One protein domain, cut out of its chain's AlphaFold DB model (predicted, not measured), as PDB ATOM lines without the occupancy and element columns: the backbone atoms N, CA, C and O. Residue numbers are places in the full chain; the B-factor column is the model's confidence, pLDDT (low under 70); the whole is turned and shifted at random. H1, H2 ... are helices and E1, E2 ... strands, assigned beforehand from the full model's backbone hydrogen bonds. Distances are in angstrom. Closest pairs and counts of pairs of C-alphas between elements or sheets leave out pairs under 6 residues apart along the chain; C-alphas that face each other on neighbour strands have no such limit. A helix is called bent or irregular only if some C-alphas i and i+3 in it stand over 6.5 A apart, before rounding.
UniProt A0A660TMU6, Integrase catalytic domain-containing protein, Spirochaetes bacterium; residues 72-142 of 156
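Overview. This is residues 72 to 142 of the 156 residues of the protein "Integrase catalytic domain-containing protein" of Spirochaetes bacterium (UniProt A0A660TMU6). A two-stranded hairpin, E1 and E2, and one long helix, H1, make a loose wedge: H1 comes near the turn end of the hairpin with its residues 78 to 88, and two long stretches with no named element, residues 89 to 108 and residues 127 to 142, make up much of the remainder. Residues 89 to 108 run from the end of H1 to the open end of the hairpin, and residues 127 to 142 run from that open end back toward the side of H1. The printed part has 71 residues with one named helix and two named strands in the order H1, E1, E2, the strands antiparallel neighbours in a sheet of two. The class is mixed, helices and strands, with 31 residues in named elements, under half of the printed part. The whole is only just loose, close to compact, with a radius of gyration of the C-alphas of 13.6 A, and its outline is elongated, 42 by 25 by 22 A.

Arrangement. E1, residues 109 to 115, and E2, residues 120 to 126, form a hairpin, antiparallel, with 153 degrees between their directions. The C-alphas of Lys 112 and Tyr 123 face each other at 4.7 A. N of residue 113 and O of residue 122 are within hydrogen-bond range at 2.9 A, and N 111 and O 124 at 2.8 A. H1, residues 72 to 88, has 3 pairs of C-alphas within 8 A of E1, the closest being those of Glu 81 and Ile 115, 7.2 A apart. H1 and E2 are near each other, with 5 pairs of C-alphas within 10 A. In H1 every O i to N i+4 pair is within hydrogen-bond range, and the helix is not bent.

Along the chain. E1 measures 19.4 A from its first to its last C-alpha, beginning at C-alpha 109 at (42.668, 40.386, 9.378). E2 measures 19.0 A and ends at C-alpha 126 at (40.062, 38.095, 13.780). H1 measures 24.2 A and begins at C-alpha 72 at (18.060, 61.757, 29.323).

Size, cuts and confidence. The two C-alphas farthest apart are those of Glu 72 and Ser 107, at 42.3 A, while the first and last printed C-alphas, of Glu 72 and Phe 142, are 17.5 A apart. The printed part has no cut. The link from H1 to E1 is long, with 20 residues, and the link from E1 to E2 is tight, with 4. The mean pLDDT of the printed part is 74.1, and residue 96, residues 98 to 104 and residues 127 to 142 are under 70.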
ATOM      1  N   GLU A  72      17.423  62.609  28.313       94.50
ATOM      2  CA  GLU A  72      18.060  61.757  29.323       94.50
ATOM      3  C   GLU A  72      18.352  60.349  28.783       94.50
ATOM      4  O   GLU A  72      19.412  59.791  29.067       94.50
ATOM      5  N   LYS A  73      17.446  59.780  27.977       95.12
ATOM      6  CA  LYS A  73      17.630  58.452  27.371       95.12
ATOM      7  C   LYS A  73      18.879  58.412  26.490       95.12
ATOM      8  O   LYS A  73      19.654  57.463  26.576       95.12
ATOM      9  N   GLN A  74      19.103  59.456  25.694       93.69
ATOM     10  CA  GLN A  74      20.310  59.590  24.881       93.69
ATOM     11  C   GLN A  74      21.565  59.639  25.762       93.69
ATOM     12  O   GLN A  74      22.504  58.887  25.519       93.69
ATOM     13  N   ILE A  75      21.558  60.459  26.818       93.94
ATOM     14  CA  ILE A  75      22.689  60.561  27.753       93.94
ATOM     15  C   ILE A  75      22.985  59.204  28.400       93.94
ATOM     16  O   ILE A  75      24.144  58.807  28.480       93.94
ATOM     17  N   ARG A  76      21.957  58.471  28.840       94.06
ATOM     18  CA  ARG A  76      22.121  57.134  29.433       94.06
ATOM     19  C   ARG A  76      22.747  56.149  28.457       94.06
ATOM     20  O   ARG A  76      23.663  55.434  28.846       94.06
ATOM     21  N   ASN A  77      22.302  56.149  27.203       93.25
ATOM     22  CA  ASN A  77      22.869  55.283  26.172       93.25
ATOM     23  C   ASN A  77      24.341  55.620  25.902       93.25
ATOM     24  O   ASN A  77      25.174  54.718  25.933       93.25
ATOM     25  N   ILE A  78      24.668  56.907  25.740       93.81
ATOM     26  CA  ILE A  78      26.048  57.374  25.538       93.81
ATOM     27  C   ILE A  78      26.932  56.973  26.723       93.81
ATOM     28  O   ILE A  78      28.000  56.400  26.540       93.81
ATOM     29  N   ILE A  79      26.493  57.233  27.958       93.19
ATOM     30  CA  ILE A  79      27.279  56.892  29.149       93.19
ATOM     31  C   ILE A  79      27.457  55.377  29.263       93.19
ATOM     32  O   ILE A  79      28.551  54.927  29.585       93.19
ATOM     33  N   ARG A  80      26.414  54.584  28.994       92.25
ATOM     34  CA  ARG A  80      26.490  53.120  29.056       92.25
ATOM     35  C   ARG A  80      27.505  52.567  28.057       92.25
ATOM     36  O   ARG A  80      28.343  51.761  28.444       92.25
ATOM     37  N   GLU A  81      27.443  53.014  26.808       92.94
ATOM     38  CA  GLU A  81      28.383  52.600  25.763       92.94
ATOM     39  C   GLU A  81      29.812  53.070  26.074       92.94
ATOM     40  O   GLU A  81      30.758  52.288  25.981       92.94
ATOM     41  N   TYR A  82      29.972  54.310  26.550       93.06
ATOM     42  CA  TYR A  82      31.271  54.824  26.980       93.06
ATOM     43  C   TYR A  82      31.865  54.017  28.138       93.06
ATOM     44  O   TYR A  82      33.057  53.735  28.135       93.06
ATOM     45  N   VAL A  83      31.065  53.655  29.144       90.12
ATOM     46  CA  VAL A  83      31.535  52.876  30.301       90.12
ATOM     47  C   VAL A  83      31.978  51.477  29.877       90.12
ATOM     48  O   VAL A  83      32.978  50.985  30.398       90.12
ATOM     49  N   ASP A  84      31.278  50.855  28.927       88.06
ATOM     50  CA  ASP A  84      31.682  49.564  28.361       88.06
ATOM     51  C   ASP A  84      33.027  49.679  27.631       88.06
ATOM     52  O   ASP A  84      33.973  48.951  27.931       88.06
ATOM     53  N   TYR A  85      33.162  50.684  26.766       89.06
ATOM     54  CA  TYR A  85      34.423  51.011  26.103       89.06
ATOM     55  C   TYR A  85      35.558  51.288  27.092       89.06
ATOM     56  O   TYR A  85      36.641  50.712  26.975       89.06
ATOM     57  N   TYR A  86      35.310  52.140  28.088       86.75
ATOM     58  CA  TYR A  86      36.286  52.534  29.095       86.75
ATOM     59  C   TYR A  86      36.809  51.321  29.861       86.75
ATOM     60  O   TYR A  86      38.010  51.206  30.080       86.75
ATOM     61  N   ASN A  87      35.915  50.420  30.265       83.94
ATOM     62  CA  ASN A  87      36.282  49.272  31.081       83.94
ATOM     63  C   ASN A  87      36.881  48.113  30.291       83.94
ATOM     64  O   ASN A  87      37.576  47.328  30.915       83.94
ATOM     65  N   ARG A  88      36.620  47.984  28.986       80.44
ATOM     66  CA  ARG A  88      37.058  46.812  28.208       80.44
ATOM     67  C   ARG A  88      38.164  47.098  27.205       80.44
ATOM     68  O   ARG A  88      39.073  46.298  27.043       80.44
ATOM     69  N   HIS A  89      38.103  48.252  26.548       83.12
ATOM     70  CA  HIS A  89      38.891  48.520  25.342       83.12
ATOM     71  C   HIS A  89      39.845  49.704  25.501       83.12
ATOM     72  O   HIS A  89      40.914  49.728  24.893       83.12
ATOM     73  N   ARG A  90      39.480  50.704  26.315       85.06
ATOM     74  CA  ARG A  90      40.298  51.904  26.505       85.06
ATOM     75  C   ARG A  90      41.630  51.521  27.163       85.06
ATOM     76  O   ARG A  90      41.616  50.932  28.241       85.06
ATOM     77  N   PRO A  91      42.787  51.875  26.583       82.94
ATOM     78  CA  PRO A  91      44.073  51.603  27.214       82.94
ATOM     79  C   PRO A  91      44.239  52.411  28.509       82.94
ATOM     80  O   PRO A  91      44.101  53.637  28.497       82.94
ATOM     81  N   HIS A  92      44.597  51.755  29.619       80.69
ATOM     82  CA  HIS A  92      44.936  52.428  30.878       80.69
ATOM     83  C   HIS A  92      46.398  52.194  31.237       80.69
ATOM     84  O   HIS A  92      46.865  51.070  31.411       80.69
ATOM     85  N   GLN A  93      47.143  53.285  31.397       76.19
ATOM     86  CA  GLN A  93      48.565  53.213  31.738       76.19
ATOM     87  C   GLN A  93      48.807  52.599  33.122       76.19
ATOM     88  O   GLN A  93      49.782  51.879  33.300       76.19
ATOM     89  N   GLY A  94      47.902  52.828  34.080       71.75
ATOM     90  CA  GLY A  94      48.039  52.326  35.453       71.75
ATOM     91  C   GLY A  94      47.946  50.804  35.600       71.75
ATOM     92  O   GLY A  94      48.207  50.296  36.682       71.75
ATOM     93  N   ILE A  95      47.568  50.088  34.536       71.25
ATOM     94  CA  ILE A  95      47.262  48.646  34.569       71.25
ATOM     95  C   ILE A  95      48.074  47.874  33.521       71.25
ATOM     96  O   ILE A  95      47.851  46.693  33.286       71.25
ATOM     97  N   GLY A  96      49.023  48.548  32.864       66.88
ATOM     98  CA  GLY A  96      49.865  47.929  31.845       66.88
ATOM     99  C   GLY A  96      49.197  47.732  30.479       66.88
ATOM    100  O   GLY A  96      49.720  46.923  29.715       66.88
ATOM    101  N   LYS A  97      48.129  48.502  30.157       72.38
ATOM    102  CA  LYS A  97      47.380  48.648  28.873       72.38
ATOM    103  C   LYS A  97      45.872  48.323  28.995       72.38
ATOM    104  O   LYS A  97      45.196  48.956  29.798       72.38
ATOM    105  N   ILE A  98      45.309  47.490  28.111       66.25
ATOM    106  CA  ILE A  98      43.857  47.273  27.950       66.25
ATOM    107  C   ILE A  98      43.349  46.367  29.093       66.25
ATOM    108  O   ILE A  98      43.970  45.328  29.310       66.25
ATOM    109  N   PRO A  99      42.259  46.718  29.812       62.31
ATOM    110  CA  PRO A  99      41.821  46.015  31.028       62.31
ATOM    111  C   PRO A  99      41.544  44.534  30.861       62.31
ATOM    112  O   PRO A  99      41.931  43.748  31.721       62.31
ATOM    113  N   ASP A 100      40.894  44.166  29.759       63.31
ATOM    114  CA  ASP A 100      40.493  42.782  29.528       63.31
ATOM    115  C   ASP A 100      41.640  41.936  28.968       63.31
ATOM    116  O   ASP A 100      41.504  40.720  28.867       63.31
ATOM    117  N   GLY A 101      42.785  42.558  28.644       55.16
ATOM    118  CA  GLY A 101      44.012  41.855  28.284       55.16
ATOM    119  C   GLY A 101      43.831  40.806  27.188       55.16
ATOM    120  O   GLY A 101      44.582  39.831  27.191       55.16
ATOM    121  N   GLU A 102      42.837  40.965  26.300       58.69
ATOM    122  CA  GLU A 102      42.560  39.974  25.262       58.69
ATOM    123  C   GLU A 102      43.856  39.696  24.500       58.69
ATOM    124  O   GLU A 102      44.516  40.618  24.008       58.69
ATOM    125  N   TYR A 103      44.241  38.417  24.454       59.34
ATOM    126  CA  TYR A 103      45.381  37.967  23.674       59.34
ATOM    127  C   TYR A 103      45.134  38.375  22.225       59.34
ATOM    128  O   TYR A 103      44.294  37.793  21.538       59.34
ATOM    129  N   MET A 104      45.836  39.412  21.771       65.31
ATOM    130  CA  MET A 104      45.770  39.826  20.383       65.31
ATOM    131  C   MET A 104      46.543  38.792  19.570       65.31
ATOM    132  O   MET A 104      47.747  38.659  19.776       65.31
ATOM    133  N   PRO A 105      45.894  38.047  18.663       71.25
ATOM    134  CA  PRO A 105      46.623  37.111  17.828       71.25
ATOM    135  C   PRO A 105      47.613  37.885  16.952       71.25
ATOM    136  O   PRO A 105      47.271  38.928  16.400       71.25
ATOM    137  N   ASP A 106      48.829  37.366  16.785       76.19
ATOM    138  CA  ASP A 106      49.883  38.026  15.993       76.19
ATOM    139  C   ASP A 106      49.584  38.038  14.481       76.19
ATOM    140  O   ASP A 106      50.250  38.715  13.695       76.19
ATOM    141  N   SER A 107      48.556  37.302  14.056       77.62
ATOM    142  CA  SER A 107      48.131  37.154  12.669       77.62
ATOM    143  C   SER A 107      46.606  37.221  12.530       77.62
ATOM    144  O   SER A 107      45.855  37.118  13.501       77.62
ATOM    145  N   GLY A 108      46.139  37.445  11.302       82.38
ATOM    146  CA  GLY A 108      44.719  37.598  10.977       82.38
ATOM    147  C   GLY A 108      44.350  39.012  10.534       82.38
ATOM    148  O   GLY A 108      45.107  39.974  10.720       82.38
ATOM    149  N   ASN A 109      43.172  39.126   9.921       87.44
ATOM    150  CA  ASN A 109      42.668  40.386   9.378       87.44
ATOM    151  C   ASN A 109      42.311  41.355  10.509       87.44
ATOM    152  O   ASN A 109      41.644  40.972  11.475       87.44
ATOM    153  N   ILE A 110      42.730  42.613  10.366       87.50
ATOM    154  CA  ILE A 110      42.361  43.682  11.296       87.50
ATOM    155  C   ILE A 110      40.908  44.070  11.025       87.50
ATOM    156  O   ILE A 110      40.545  44.421   9.902       87.50
ATOM    157  N   ARG A 111      40.083  44.010  12.066       87.06
ATOM    158  CA  ARG A 111      38.700  44.481  12.073       87.06
ATOM    159  C   ARG A 111      38.577  45.705  12.968       87.06
ATOM    160  O   ARG A 111      39.417  45.948  13.836       87.06
ATOM    161  N   LYS A 112      37.529  46.485  12.715       88.75
ATOM    162  CA  LYS A 112      37.215  47.707  13.447       88.75
ATOM    163  C   LYS A 112      35.756  47.686  13.869       88.75
ATOM    164  O   LYS A 112      34.891  47.604  12.998       88.75
ATOM    165  N   ASP A 113      35.516  47.873  15.159       89.19
ATOM    166  CA  ASP A 113      34.183  48.152  15.685       89.19
ATOM    167  C   ASP A 113      34.076  49.641  16.014       89.19
ATOM    168  O   ASP A 113      34.999  50.254  16.562       89.19
ATOM    169  N   GLN A 114      32.955  50.244  15.627       93.81
ATOM    170  CA  GLN A 114      32.640  51.626  15.965       93.81
ATOM    171  C   GLN A 114      32.024  51.694  17.355       93.81
ATOM    172  O   GLN A 114      31.182  50.874  17.708       93.81
ATOM    173  N   ILE A 115      32.424  52.710  18.110       92.50
ATOM    174  CA  ILE A 115      31.933  52.983  19.457       92.50
ATOM    175  C   ILE A 115      31.468  54.434  19.488       92.50
ATOM    176  O   ILE A 115      32.138  55.318  18.946       92.50
ATOM    177  N   LEU A 116      30.320  54.680  20.112       93.75
ATOM    178  CA  LEU A 116      29.682  55.990  20.217       93.75
ATOM    179  C   LEU A 116      29.480  56.627  18.838       93.75
ATOM    180  O   LEU A 116      29.887  57.759  18.588       93.75
ATOM    181  N   GLY A 117      28.917  55.856  17.904       89.88
ATOM    182  CA  GLY A 117      28.698  56.305  16.525       89.88
ATOM    183  C   GLY A 117      29.987  56.571  15.737       89.88
ATOM    184  O   GLY A 117      29.964  57.326  14.769       89.88
ATOM    185  N   GLY A 118      31.113  55.976  16.148       92.75
ATOM    186  CA  GLY A 118      32.420  56.155  15.506       92.75
ATOM    187  C   GLY A 118      33.281  57.255  16.126       92.75
ATOM    188  O   GLY A 118      34.338  57.567  15.580       92.75
ATOM    189  N   LEU A 119      32.873  57.825  17.264       94.62
ATOM    190  CA  LEU A 119      33.729  58.713  18.051       94.62
ATOM    191  C   LEU A 119      34.971  57.973  18.572       94.62
ATOM    192  O   LEU A 119      36.076  58.510  18.545       94.62
ATOM    193  N   HIS A 120      34.793  56.717  18.989       93.19
ATOM    194  CA  HIS A 120      35.874  55.801  19.343       93.19
ATOM    195  C   HIS A 120      35.849  54.570  18.445       93.19
ATOM    196  O   HIS A 120      34.859  54.275  17.770       93.19
ATOM    197  N   HIS A 121      36.959  53.839  18.446       90.88
ATOM    198  CA  HIS A 121      37.107  52.621  17.668       90.88
ATOM    199  C   HIS A 121      37.866  51.573  18.467       90.88
ATOM    200  O   HIS A 121      38.906  51.878  19.051       90.88
ATOM    201  N   ASN A 122      37.368  50.341  18.437       87.00
ATOM    202  CA  ASN A 122      38.133  49.182  18.867       87.00
ATOM    203  C   ASN A 122      38.727  48.489  17.639       87.00
ATOM    204  O   ASN A 122      38.025  48.272  16.651       87.00
ATOM    205  N   TYR A 123      40.010  48.144  17.708       85.88
ATOM    206  CA  TYR A 123      40.713  47.430  16.647       85.88
ATOM    207  C   TYR A 123      41.180  46.086  17.183       85.88
ATOM    208  O   TYR A 123      41.891  46.031  18.183       85.88
ATOM    209  N   TYR A 124      40.814  45.011  16.495       82.75
ATOM    210  CA  TYR A 124      41.167  43.648  16.883       82.75
ATOM    211  C   TYR A 124      41.506  42.821  15.649       82.75
ATOM    212  O   TYR A 124      41.109  43.143  14.527       82.75
ATOM    213  N   ARG A 125      42.267  41.746  15.843       82.50
ATOM    214  CA  ARG A 125      42.570  40.782  14.783       82.50
ATOM    215  C   ARG A 125      41.630  39.594  14.911       82.50
ATOM    216  O   ARG A 125      41.586  38.947  15.950       82.50
ATOM    217  N   SER A 126      40.890  39.300  13.848       75.62
ATOM    218  CA  SER A 126      40.062  38.095  13.780       75.62
ATOM    219  C   SER A 126      40.942  36.935  13.317       75.62
ATOM    220  O   SER A 126      41.252  36.839  12.128       75.62
ATOM    221  N   SER A 127      41.354  36.068  14.242       63.31
ATOM    222  CA  SER A 127      41.959  34.769  13.922       63.31
ATOM    223  C   SER A 127      40.914  33.657  14.043       63.31
ATOM    224  O   SER A 127      40.017  33.728  14.878       63.31
ATOM    225  N   MET A 128      41.015  32.628  13.200       52.44
ATOM    226  CA  MET A 128      40.075  31.497  13.151       52.44
ATOM    227  C   MET A 128      40.160  30.556  14.372       52.44
ATOM    228  O   MET A 128      39.324  29.667  14.496       52.44
ATOM    229  N   LEU A 129      41.142  30.720  15.267       47.00
ATOM    230  CA  LEU A 129      41.404  29.794  16.375       47.00
ATOM    231  C   LEU A 129      41.601  30.534  17.708       47.00
ATOM    232  O   LEU A 129      42.682  31.053  17.961       47.00
ATOM    233  N   SER A 130      40.560  30.559  18.548       41.56
ATOM    234  CA  SER A 130      40.611  30.439  20.023       41.56
ATOM    235  C   SER A 130      39.236  30.767  20.634       41.56
ATOM    236  O   SER A 130      38.628  31.761  20.230       41.56
ATOM    237  N   PRO A 131      38.735  29.983  21.611       42.12
ATOM    238  CA  PRO A 131      37.467  30.250  22.269       42.12
ATOM    239  C   PRO A 131      37.582  31.429  23.238       42.12
ATOM    240  O   PRO A 131      38.553  31.590  23.974       42.12
ATOM    241  N   PHE A 132      36.536  32.244  23.219       41.75
ATOM    242  CA  PHE A 132      36.301  33.390  24.081       41.75
ATOM    243  C   PHE A 132      36.204  32.934  25.548       41.75
ATOM    244  O   PHE A 132      35.192  32.364  25.953       41.75
ATOM    245  N   VAL A 133      37.243  33.159  26.357       36.28
ATOM    246  CA  VAL A 133      37.163  32.997  27.819       36.28
ATOM    247  C   VAL A 133      37.570  34.313  28.465       36.28
ATOM    248  O   VAL A 133      38.746  34.598  28.661       36.28
ATOM    249  N   SER A 134      36.566  35.132  28.778       38.66
ATOM    250  CA  SER A 134      36.732  36.378  29.524       38.66
ATOM    251  C   SER A 134      36.682  36.074  31.025       38.66
ATOM    252  O   SER A 134      35.632  35.709  31.557       38.66
ATOM    253  N   ILE A 135      37.817  36.204  31.720       35.59
ATOM    254  CA  ILE A 135      37.854  36.277  33.187       35.59
ATOM    255  C   ILE A 135      37.892  37.760  33.559       35.59
ATOM    256  O   ILE A 135      38.911  38.433  33.446       35.59
ATOM    257  N   PHE A 136      36.738  38.262  33.983       39.56
ATOM    258  CA  PHE A 136      36.472  39.668  34.263       39.56
ATOM    259  C   PHE A 136      37.062  40.125  35.610       39.56
ATOM    260  O   PHE A 136      36.725  39.572  36.659       39.56
ATOM    261  N   LYS A 137      37.856  41.204  35.607       36.44
ATOM    262  CA  LYS A 137      38.102  42.049  36.790       36.44
ATOM    263  C   LYS A 137      37.850  43.519  36.424       36.44
ATOM    264  O   LYS A 137      38.684  44.132  35.765       36.44
ATOM    265  N   PRO A 138      36.710  44.106  36.824       40.72
ATOM    266  CA  PRO A 138      36.376  45.476  36.461       40.72
ATOM    267  C   PRO A 138      37.274  46.463  37.198       40.72
ATOM    268  O   PRO A 138      37.284  46.482  38.427       40.72
ATOM    269  N   TYR A 139      37.938  47.345  36.454       46.94
ATOM    270  CA  TYR A 139      38.751  48.413  37.040       46.94
ATOM    271  C   TYR A 139      37.910  49.539  37.658       46.94
ATOM    272  O   TYR A 139      38.329  50.166  38.626       46.94
ATOM    273  N   ILE A 140      36.708  49.807  37.131       51.34
ATOM    274  CA  ILE A 140      35.817  50.855  37.641       51.34
ATOM    275  C   ILE A 140      34.358  50.361  37.610       51.34
ATOM    276  O   ILE A 140      33.667  50.426  36.591       51.34
ATOM    277  N   PHE A 141      33.843  49.875  38.748       40.91
ATOM    278  CA  PHE A 141      32.488  49.307  38.830       40.91
ATOM    279  C   PHE A 141      31.402  50.395  38.765       40.91
ATOM    280  O   PHE A 141      31.150  51.116  39.731       40.91
ATOM    281  N   PHE A 142      30.774  50.584  37.599       35.62
ATOM    282  CA  PHE A 142      29.477  51.262  37.436       35.62
ATOM    283  C   PHE A 142      28.499  50.148  37.058       35.62
ATOM    284  O   PHE A 142      28.263  49.896  35.881       35.62
TER     285      PHE A 142